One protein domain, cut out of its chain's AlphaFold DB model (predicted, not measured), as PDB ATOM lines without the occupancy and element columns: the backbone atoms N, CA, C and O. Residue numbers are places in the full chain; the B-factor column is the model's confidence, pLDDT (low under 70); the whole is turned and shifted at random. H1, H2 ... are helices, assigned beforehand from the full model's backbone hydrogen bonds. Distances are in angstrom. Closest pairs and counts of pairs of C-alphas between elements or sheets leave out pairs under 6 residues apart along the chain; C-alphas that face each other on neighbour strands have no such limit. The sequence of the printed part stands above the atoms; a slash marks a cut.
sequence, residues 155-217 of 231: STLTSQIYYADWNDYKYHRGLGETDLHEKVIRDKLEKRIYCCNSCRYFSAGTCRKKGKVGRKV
ATOM      1  N   SER A 155     166.992 211.237 138.474       84.81
ATOM      2  CA  SER A 155     167.519 210.210 137.565       84.81
ATOM      3  C   SER A 155     169.030 209.986 137.694       84.81
ATOM      4  O   SER A 155     169.508 208.860 137.571       84.81
ATOM      5  N   THR A 156     169.796 211.045 137.982       88.38
ATOM      6  CA  THR A 156     171.247 210.953 138.197       88.38
ATOM      7  C   THR A 156     171.553 210.204 139.487       88.38
ATOM      8  O   THR A 156     172.392 209.308 139.484       88.38
ATOM      9  N   LEU A 157     170.856 210.528 140.578       89.25
ATOM     10  CA  LEU A 157     171.022 209.831 141.855       89.25
ATOM     11  C   LEU A 157     170.526 208.388 141.783       89.25
ATOM     12  O   LEU A 157     171.203 207.488 142.267       89.25
ATOM     13  N   THR A 158     169.390 208.159 141.130       88.38
ATOM     14  CA  THR A 158     168.839 206.824 140.908       88.38
ATOM     15  C   THR A 158     169.839 205.942 140.168       88.38
ATOM     16  O   THR A 158     170.172 204.866 140.661       88.38
ATOM     17  N   SER A 159     170.393 206.428 139.051       87.56
ATOM     18  CA  SER A 159     171.444 205.728 138.303       87.56
ATOM     19  C   SER A 159     172.691 205.459 139.152       87.56
ATOM     20  O   SER A 159     173.231 204.365 139.087       87.56
ATOM     21  N   GLN A 160     173.139 206.419 139.967       88.50
ATOM     22  CA  GLN A 160     174.330 206.250 140.812       88.50
ATOM     23  C   GLN A 160     174.148 205.249 141.962       88.50
ATOM     24  O   GLN A 160     175.136 204.661 142.406       88.50
ATOM     25  N   ILE A 161     172.927 205.112 142.491       87.56
ATOM     26  CA  ILE A 161     172.644 204.329 143.703       87.56
ATOM     27  C   ILE A 161     172.227 202.901 143.367       87.56
ATOM     28  O   ILE A 161     172.735 201.968 143.983       87.56
ATOM     29  N   TYR A 162     171.296 202.739 142.430       84.44
ATOM     30  CA  TYR A 162     170.608 201.464 142.215       84.44
ATOM     31  C   TYR A 162     171.137 200.667 141.026       84.44
ATOM     32  O   TYR A 162     170.828 199.486 140.921       84.44
ATOM     33  N   TYR A 163     171.938 201.280 140.152       84.25
ATOM     34  CA  TYR A 163     172.375 200.664 138.900       84.25
ATOM     35  C   TYR A 163     173.897 200.612 138.810       84.25
ATOM     36  O   TYR A 163     174.609 201.427 139.407       84.25
ATOM     37  N   ALA A 164     174.408 199.626 138.072       75.88
ATOM     38  CA  ALA A 164     175.847 199.443 137.904       75.88
ATOM     39  C   ALA A 164     176.469 200.595 137.099       75.88
ATOM     40  O   ALA A 164     177.546 201.094 137.440       75.88
ATOM     41  N   ASP A 165     175.767 201.036 136.055       75.25
ATOM     42  CA  ASP A 165     176.146 202.153 135.202       75.25
ATOM     43  C   ASP A 165     174.920 202.831 134.556       75.25
ATOM     44  O   ASP A 165     173.759 202.515 134.831       75.25
ATOM     45  N   TRP A 166     175.177 203.827 133.704       67.81
ATOM     46  CA  TRP A 166     174.117 204.571 133.026       67.81
ATOM     47  C   TRP A 166     173.367 203.740 131.970       67.81
ATOM     48  O   TRP A 166     172.194 204.009 131.711       67.81
ATOM     49  N   ASN A 167     174.011 202.738 131.362       72.25
ATOM     50  CA  ASN A 167     173.370 201.850 130.391       72.25
ATOM     51  C   ASN A 167     172.413 200.880 131.085       72.25
ATOM     52  O   ASN A 167     171.314 200.668 130.579       72.25
ATOM     53  N   ASP A 168     172.800 200.367 132.250       72.31
ATOM     54  CA  ASP A 168     171.961 199.546 133.121       72.31
ATOM     55  C   ASP A 168     170.709 200.324 133.562       72.31
ATOM     56  O   ASP A 168     169.576 199.933 133.276       72.31
ATOM     57  N   TYR A 169     170.896 201.543 134.080       77.25
ATOM     58  CA  TYR A 169     169.784 202.454 134.375       77.25
ATOM     59  C   TYR A 169     168.884 202.696 133.155       77.25
ATOM     60  O   TYR A 169     167.659 202.637 133.250       77.25
ATOM     61  N   LYS A 170     169.470 202.968 131.983       73.12
ATOM     62  CA  LYS A 170     168.713 203.222 130.750       73.12
ATOM     63  C   LYS A 170     167.907 202.000 130.305       73.12
ATOM     64  O   LYS A 170     166.818 202.188 129.767       73.12
ATOM     65  N   TYR A 171     168.431 200.793 130.506       70.69
ATOM     66  CA  TYR A 171     167.760 199.543 130.160       70.69
ATOM     67  C   TYR A 171     166.539 199.293 131.051       70.69
ATOM     68  O   TYR A 171     165.468 198.957 130.550       70.69
ATOM     69  N   HIS A 172     166.677 199.545 132.354       67.62
ATOM     70  CA  HIS A 172     165.602 199.374 133.334       67.62
ATOM     71  C   HIS A 172     164.614 200.553 133.392       67.62
ATOM     72  O   HIS A 172     163.557 200.474 134.036       67.62
ATOM     73  N   ARG A 173     164.927 201.663 132.715       67.50
ATOM     74  CA  ARG A 173     164.092 202.865 132.697       67.50
ATOM     75  C   ARG A 173     162.737 202.586 132.037       67.50
ATOM     76  O   ARG A 173     162.653 202.313 130.838       67.50
ATOM     77  N   GLY A 174     161.669 202.752 132.816       60.62
ATOM     78  CA  GLY A 174     160.290 202.527 132.377       60.62
ATOM     79  C   GLY A 174     159.778 201.094 132.559       60.62
ATOM     80  O   GLY A 174     158.785 200.760 131.928       60.62
ATOM     81  N   LEU A 175     160.443 200.275 133.386       62.34
ATOM     82  CA  LEU A 175     159.978 198.947 133.835       62.34
ATOM     83  C   LEU A 175     159.356 198.980 135.253       62.34
ATOM     84  O   LEU A 175     159.418 197.991 135.980       62.34
ATOM     85  N   GLY A 176     158.875 200.143 135.712       63.34
ATOM     86  CA  GLY A 176     158.279 200.353 137.047       63.34
ATOM     87  C   GLY A 176     159.261 200.340 138.234       63.34
ATOM     88  O   GLY A 176     159.144 201.152 139.150       63.34
ATOM     89  N   GLU A 177     160.287 199.490 138.203       70.81
ATOM     90  CA  GLU A 177     161.333 199.401 139.234       70.81
ATOM     91  C   GLU A 177     162.127 200.711 139.363       70.81
ATOM     92  O   GLU A 177     162.350 201.223 140.461       70.81
ATOM     93  N   THR A 178     162.466 201.323 138.226       75.94
ATOM     94  CA  THR A 178     163.126 202.635 138.195       75.94
ATOM     95  C   THR A 178     162.246 203.724 138.812       75.94
ATOM     96  O   THR A 178     162.758 204.586 139.521       75.94
ATOM     97  N   ASP A 179     160.928 203.672 138.611       77.94
ATOM     98  CA  ASP A 179     160.000 204.683 139.131       77.94
ATOM     99  C   ASP A 179     159.880 204.592 140.662       77.94
ATOM    100  O   ASP A 179     159.827 205.616 141.351       77.94
ATOM    101  N   LEU A 180     159.910 203.372 141.215       79.38
ATOM    102  CA  LEU A 180     160.014 203.133 142.658       79.38
ATOM    103  C   LEU A 180     161.329 203.687 143.214       79.38
ATOM    104  O   LEU A 180     161.315 204.411 144.213       79.38
ATOM    105  N   HIS A 181     162.453 203.409 142.551       87.44
ATOM    106  CA  HIS A 181     163.752 203.949 142.943       87.44
ATOM    107  C   HIS A 181     163.767 205.483 142.911       87.44
ATOM    108  O   HIS A 181     164.155 206.109 143.897       87.44
ATOM    109  N   GLU A 182     163.272 206.103 141.836       88.44
ATOM    110  CA  GLU A 182     163.147 207.559 141.731       88.44
ATOM    111  C   GLU A 182     162.241 208.151 142.818       88.44
ATOM    112  O   GLU A 182     162.543 209.220 143.353       88.44
ATOM    113  N   LYS A 183     161.146 207.471 143.180       87.94
ATOM    114  CA  LYS A 183     160.268 207.897 144.277       87.94
ATOM    115  C   LYS A 183     160.998 207.881 145.622       87.94
ATOM    116  O   LYS A 183     160.890 208.846 146.374       87.94
ATOM    117  N   VAL A 184     161.779 206.837 145.902       88.69
ATOM    118  CA  VAL A 184     162.611 206.768 147.117       88.69
ATOM    119  C   VAL A 184     163.659 207.883 147.130       88.69
ATOM    120  O   VAL A 184     163.915 208.474 148.177       88.69
ATOM    121  N   ILE A 185     164.266 208.200 145.983       90.50
ATOM    122  CA  ILE A 185     165.208 209.322 145.883       90.50
ATOM    123  C   ILE A 185     164.515 210.661 146.155       90.50
ATOM    124  O   ILE A 185     165.065 211.456 146.915       90.50
ATOM    125  N   ARG A 186     163.325 210.905 145.584       89.81
ATOM    126  CA  ARG A 186     162.535 212.121 145.849       89.81
ATOM    127  C   ARG A 186     162.236 212.292 147.337       89.81
ATOM    128  O   ARG A 186     162.592 213.323 147.894       89.81
ATOM    129  N   ASP A 187     161.715 211.254 147.991       88.25
ATOM    130  CA  ASP A 187     161.411 211.278 149.429       88.25
ATOM    131  C   ASP A 187     162.659 211.587 150.280       88.25
ATOM    132  O   ASP A 187     162.618 212.387 151.214       88.25
ATOM    133  N   LYS A 188     163.816 211.018 149.920       88.50
ATOM    134  CA  LYS A 188     165.084 211.304 150.609       88.50
ATOM    135  C   LYS A 188     165.596 212.728 150.376       88.50
ATOM    136  O   LYS A 188     166.209 213.294 151.281       88.50
ATOM    137  N   LEU A 189     165.375 213.304 149.194       88.31
ATOM    138  CA  LEU A 189     165.707 214.705 148.913       88.31
ATOM    139  C   LEU A 189     164.788 215.661 149.681       88.31
ATOM    140  O   LEU A 189     165.282 216.617 150.273       88.31
ATOM    141  N   GLU A 190     163.484 215.381 149.727       86.69
ATOM    142  CA  GLU A 190     162.496 216.161 150.488       86.69
ATOM    143  C   GLU A 190     162.813 216.162 151.985       86.69
ATOM    144  O   GLU A 190     162.831 217.213 152.625       86.69
ATOM    145  N   LYS A 191     163.177 214.997 152.532       84.69
ATOM    146  CA  LYS A 191     163.614 214.843 153.931       84.69
ATOM    147  C   LYS A 191     165.029 215.363 154.201       84.69
ATOM    148  O   LYS A 191     165.539 215.175 155.302       84.69
ATOM    149  N   ARG A 192     165.684 215.971 153.204       85.19
ATOM    150  CA  ARG A 192     167.070 216.464 153.248       85.19
ATOM    151  C   ARG A 192     168.100 215.442 153.746       85.19
ATOM    152  O   ARG A 192     169.128 215.802 154.308       85.19
ATOM    153  N   ILE A 193     167.850 214.156 153.498       85.62
ATOM    154  CA  ILE A 193     168.743 213.063 153.907       85.62
ATOM    155  C   ILE A 193     170.029 213.093 153.073       85.62
ATOM    156  O   ILE A 193     171.118 212.854 153.592       85.62
ATOM    157  N   TYR A 194     169.922 213.400 151.777       87.69
ATOM    158  CA  TYR A 194     171.093 213.575 150.923       87.69
ATOM    159  C   TYR A 194     171.682 214.972 151.101       87.69
ATOM    160  O   TYR A 194     171.104 215.956 150.653       87.69
ATOM    161  N   CYS A 195     172.857 215.044 151.714       86.56
ATOM    162  CA  CYS A 195     173.592 216.282 151.935       86.56
ATOM    163  C   CYS A 195     175.086 216.066 151.671       86.56
ATOM    164  O   CYS A 195     175.603 214.954 151.711       86.56
ATOM    165  N   CYS A 196     175.816 217.131 151.348       86.50
ATOM    166  CA  CYS A 196     177.214 217.053 150.932       86.50
ATOM    167  C   CYS A 196     178.125 216.410 151.981       86.50
ATOM    168  O   CYS A 196     179.163 215.884 151.593       86.50
ATOM    169  N   ASN A 197     177.752 216.411 153.263       85.25
ATOM    170  CA  ASN A 197     178.514 215.737 154.315       85.25
ATOM    171  C   ASN A 197     178.585 214.205 154.116       85.25
ATOM    172  O   ASN A 197     179.576 213.585 154.495       85.25
ATOM    173  N   SER A 198     177.588 213.614 153.447       85.94
ATOM    174  CA  SER A 198     177.459 212.180 153.180       85.94
ATOM    175  C   SER A 198     177.944 211.821 151.770       85.94
ATOM    176  O   SER A 198     177.705 210.725 151.254       85.94
ATOM    177  N   CYS A 199     178.604 212.772 151.103       87.94
ATOM    178  CA  CYS A 199     179.160 212.619 149.769       87.94
ATOM    179  C   CYS A 199     180.520 211.925 149.829       87.94
ATOM    180  O   CYS A 199     181.367 212.264 150.654       87.94
ATOM    181  N   ARG A 200     180.820 211.065 148.853       87.69
ATOM    182  CA  ARG A 200     182.136 210.404 148.743       87.69
ATOM    183  C   ARG A 200     183.329 211.357 148.583       87.69
ATOM    184  O   ARG A 200     184.472 210.938 148.732       87.69
ATOM    185  N   TYR A 201     183.086 212.601 148.163       85.69
ATOM    186  CA  TYR A 201     184.131 213.611 147.947       85.69
ATOM    187  C   TYR A 201     184.344 214.514 149.164       85.69
ATOM    188  O   TYR A 201     185.206 215.395 149.124       85.69
ATOM    189  N   PHE A 202     183.539 214.352 150.210       84.31
ATOM    190  CA  PHE A 202     183.608 215.173 151.403       84.31
ATOM    191  C   PHE A 202     184.694 214.664 152.347       84.31
ATOM    192  O   PHE A 202     184.787 213.474 152.633       84.31
ATOM    193  N   SER A 203     185.543 215.575 152.818       82.31
ATOM    194  CA  SER A 203     186.594 215.264 153.781       82.31
ATOM    195  C   SER A 203     186.887 216.491 154.641       82.31
ATOM    196  O   SER A 203     187.244 217.549 154.114       82.31
ATOM    197  N   ALA A 204     186.731 216.345 155.961       79.00
ATOM    198  CA  ALA A 204     187.029 217.372 156.964       79.00
ATOM    199  C   ALA A 204     186.406 218.754 156.648       79.00
ATOM    200  O   ALA A 204     187.103 219.766 156.578       79.00
ATOM    201  N   GLY A 205     185.092 218.800 156.386       77.38
ATOM    202  CA  GLY A 205     184.367 220.056 156.126       77.38
ATOM    203  C   GLY A 205     184.583 220.657 154.732       77.38
ATOM    204  O   GLY A 205     184.104 221.756 154.452       77.38
ATOM    205  N   THR A 206     185.308 219.961 153.851       82.19
ATOM    206  CA  THR A 206     185.683 220.457 152.520       82.19
ATOM    207  C   THR A 206     185.346 219.431 151.437       82.19
ATOM    208  O   THR A 206     185.638 218.242 151.574       82.19
ATOM    209  N   CYS A 207     184.766 219.884 150.323       83.56
ATOM    210  CA  CYS A 207     184.567 219.063 149.130       83.56
ATOM    211  C   CYS A 207     185.862 219.002 148.313       83.56
ATOM    212  O   CYS A 207     186.371 220.033 147.874       83.56
ATOM    213  N   ARG A 208     186.384 217.791 148.083       83.50
ATOM    214  CA  ARG A 208     187.653 217.528 147.382       83.50
ATOM    215  C   ARG A 208     187.451 216.827 146.034       83.50
ATOM    216  O   ARG A 208     188.205 215.924 145.670       83.50
ATOM    217  N   LYS A 209     186.405 217.194 145.283       81.06
ATOM    218  CA  LYS A 209     186.159 216.620 143.949       81.06
ATOM    219  C   LYS A 209     187.363 216.896 143.033       81.06
ATOM    220  O   LYS A 209     187.762 218.048 142.877       81.06
ATOM    221  N   LYS A 210     187.917 215.850 142.404       71.19
ATOM    222  CA  LYS A 210     189.054 215.971 141.470       71.19
ATOM    223  C   LYS A 210     188.768 217.031 140.396       71.19
ATOM    224  O   LYS A 210     187.695 217.021 139.795       71.19
ATOM    225  N   GLY A 211     189.732 217.925 140.168       66.62
ATOM    226  CA  GLY A 211     189.645 218.991 139.162       66.62
ATOM    227  C   GLY A 211     188.928 220.272 139.608       66.62
ATOM    228  O   GLY A 211     188.748 221.163 138.786       66.62
ATOM    229  N   LYS A 212     188.520 220.395 140.880       68.81
ATOM    230  CA  LYS A 212     188.000 221.647 141.455       68.81
ATOM    231  C   LYS A 212     188.829 222.079 142.666       68.81
ATOM    232  O   LYS A 212     189.346 221.233 143.394       68.81
ATOM    233  N   VAL A 213     188.930 223.391 142.887       70.44
ATOM    234  CA  VAL A 213     189.506 223.955 144.119       70.44
ATOM    235  C   VAL A 213     188.643 223.505 145.301       70.44
ATOM    236  O   VAL A 213     187.414 223.534 145.216       70.44
ATOM    237  N   GLY A 214     189.280 223.043 146.381       70.38
ATOM    238  CA  GLY A 214     188.573 222.572 147.569       70.38
ATOM    239  C   GLY A 214     187.696 223.676 148.157       70.38
ATOM    240  O   GLY A 214     188.200 224.742 148.499       70.38
ATOM    241  N   ARG A 215     186.387 223.427 148.265       77.62
ATOM    242  CA  ARG A 215     185.406 224.394 148.787       77.62
ATOM    243  C   ARG A 215     184.886 223.924 150.142       77.62
ATOM    244  O   ARG A 215     184.582 222.739 150.286       77.62
ATOM    245  N   LYS A 216     184.783 224.825 151.124       81.62
ATOM    246  CA  LYS A 216     184.121 224.535 152.408       81.62
ATOM    247  C   LYS A 216     182.624 224.367 152.181       81.62
ATOM    248  O   LYS A 216     182.047 225.140 151.422       81.62
ATOM    249  N   VAL A 217     182.011 223.374 152.812       82.25
ATOM    250  CA  VAL A 217     180.606 223.018 152.573       82.25
ATOM    251  C   VAL A 217     179.863 222.897 153.897       82.25
ATOM    252  O   VAL A 217     180.366 222.241 154.809       82.25
TER     253      VAL A 217
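This is residues 155 to 217 of the 231 residues of an uncharacterized protein of Methanosarcinales archaeon (UniProt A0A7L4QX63). What shape is this? H1, H2 and H3 form one lobe, H2 and H3 each packing nearly crosswise on H1; residues 191 to 217, with no named element, lead into a second lobe of loops with short antiparallel pairings. How large is it? The printed part has 63 residues, 29 in three named helices, with no named strand: all helix, loose, radius of gyration of the C-alphas 14.2 A, spans 40 by 27 by 12 A.

What does H1, residues 155 to 162, touch? It touches H2, residues 166 to 172, about perpendicular at 84 degrees, with closest C-alphas Ser 159 and Tyr 169, 5.4 A apart. It touches H3, residues 177 to 190, about perpendicular at 74 degrees, with closest C-alphas Thr 158 and Glu 182, 5.8 A apart. Are the helix backbones complete? Every O i to N i+4 pair is within hydrogen-bond range in H1, H2 and H3.

Where does H1 begin? C-alpha 155 is at (167.519, 210.210, 137.565). Where does H3, 20.2 A long, end? C-alpha 190 is at (162.496, 216.161, 150.488).

Is there a cut? The printed part has none. Where is pLDDT under 70? At residues 166, 172 to 176 and 211 to 212.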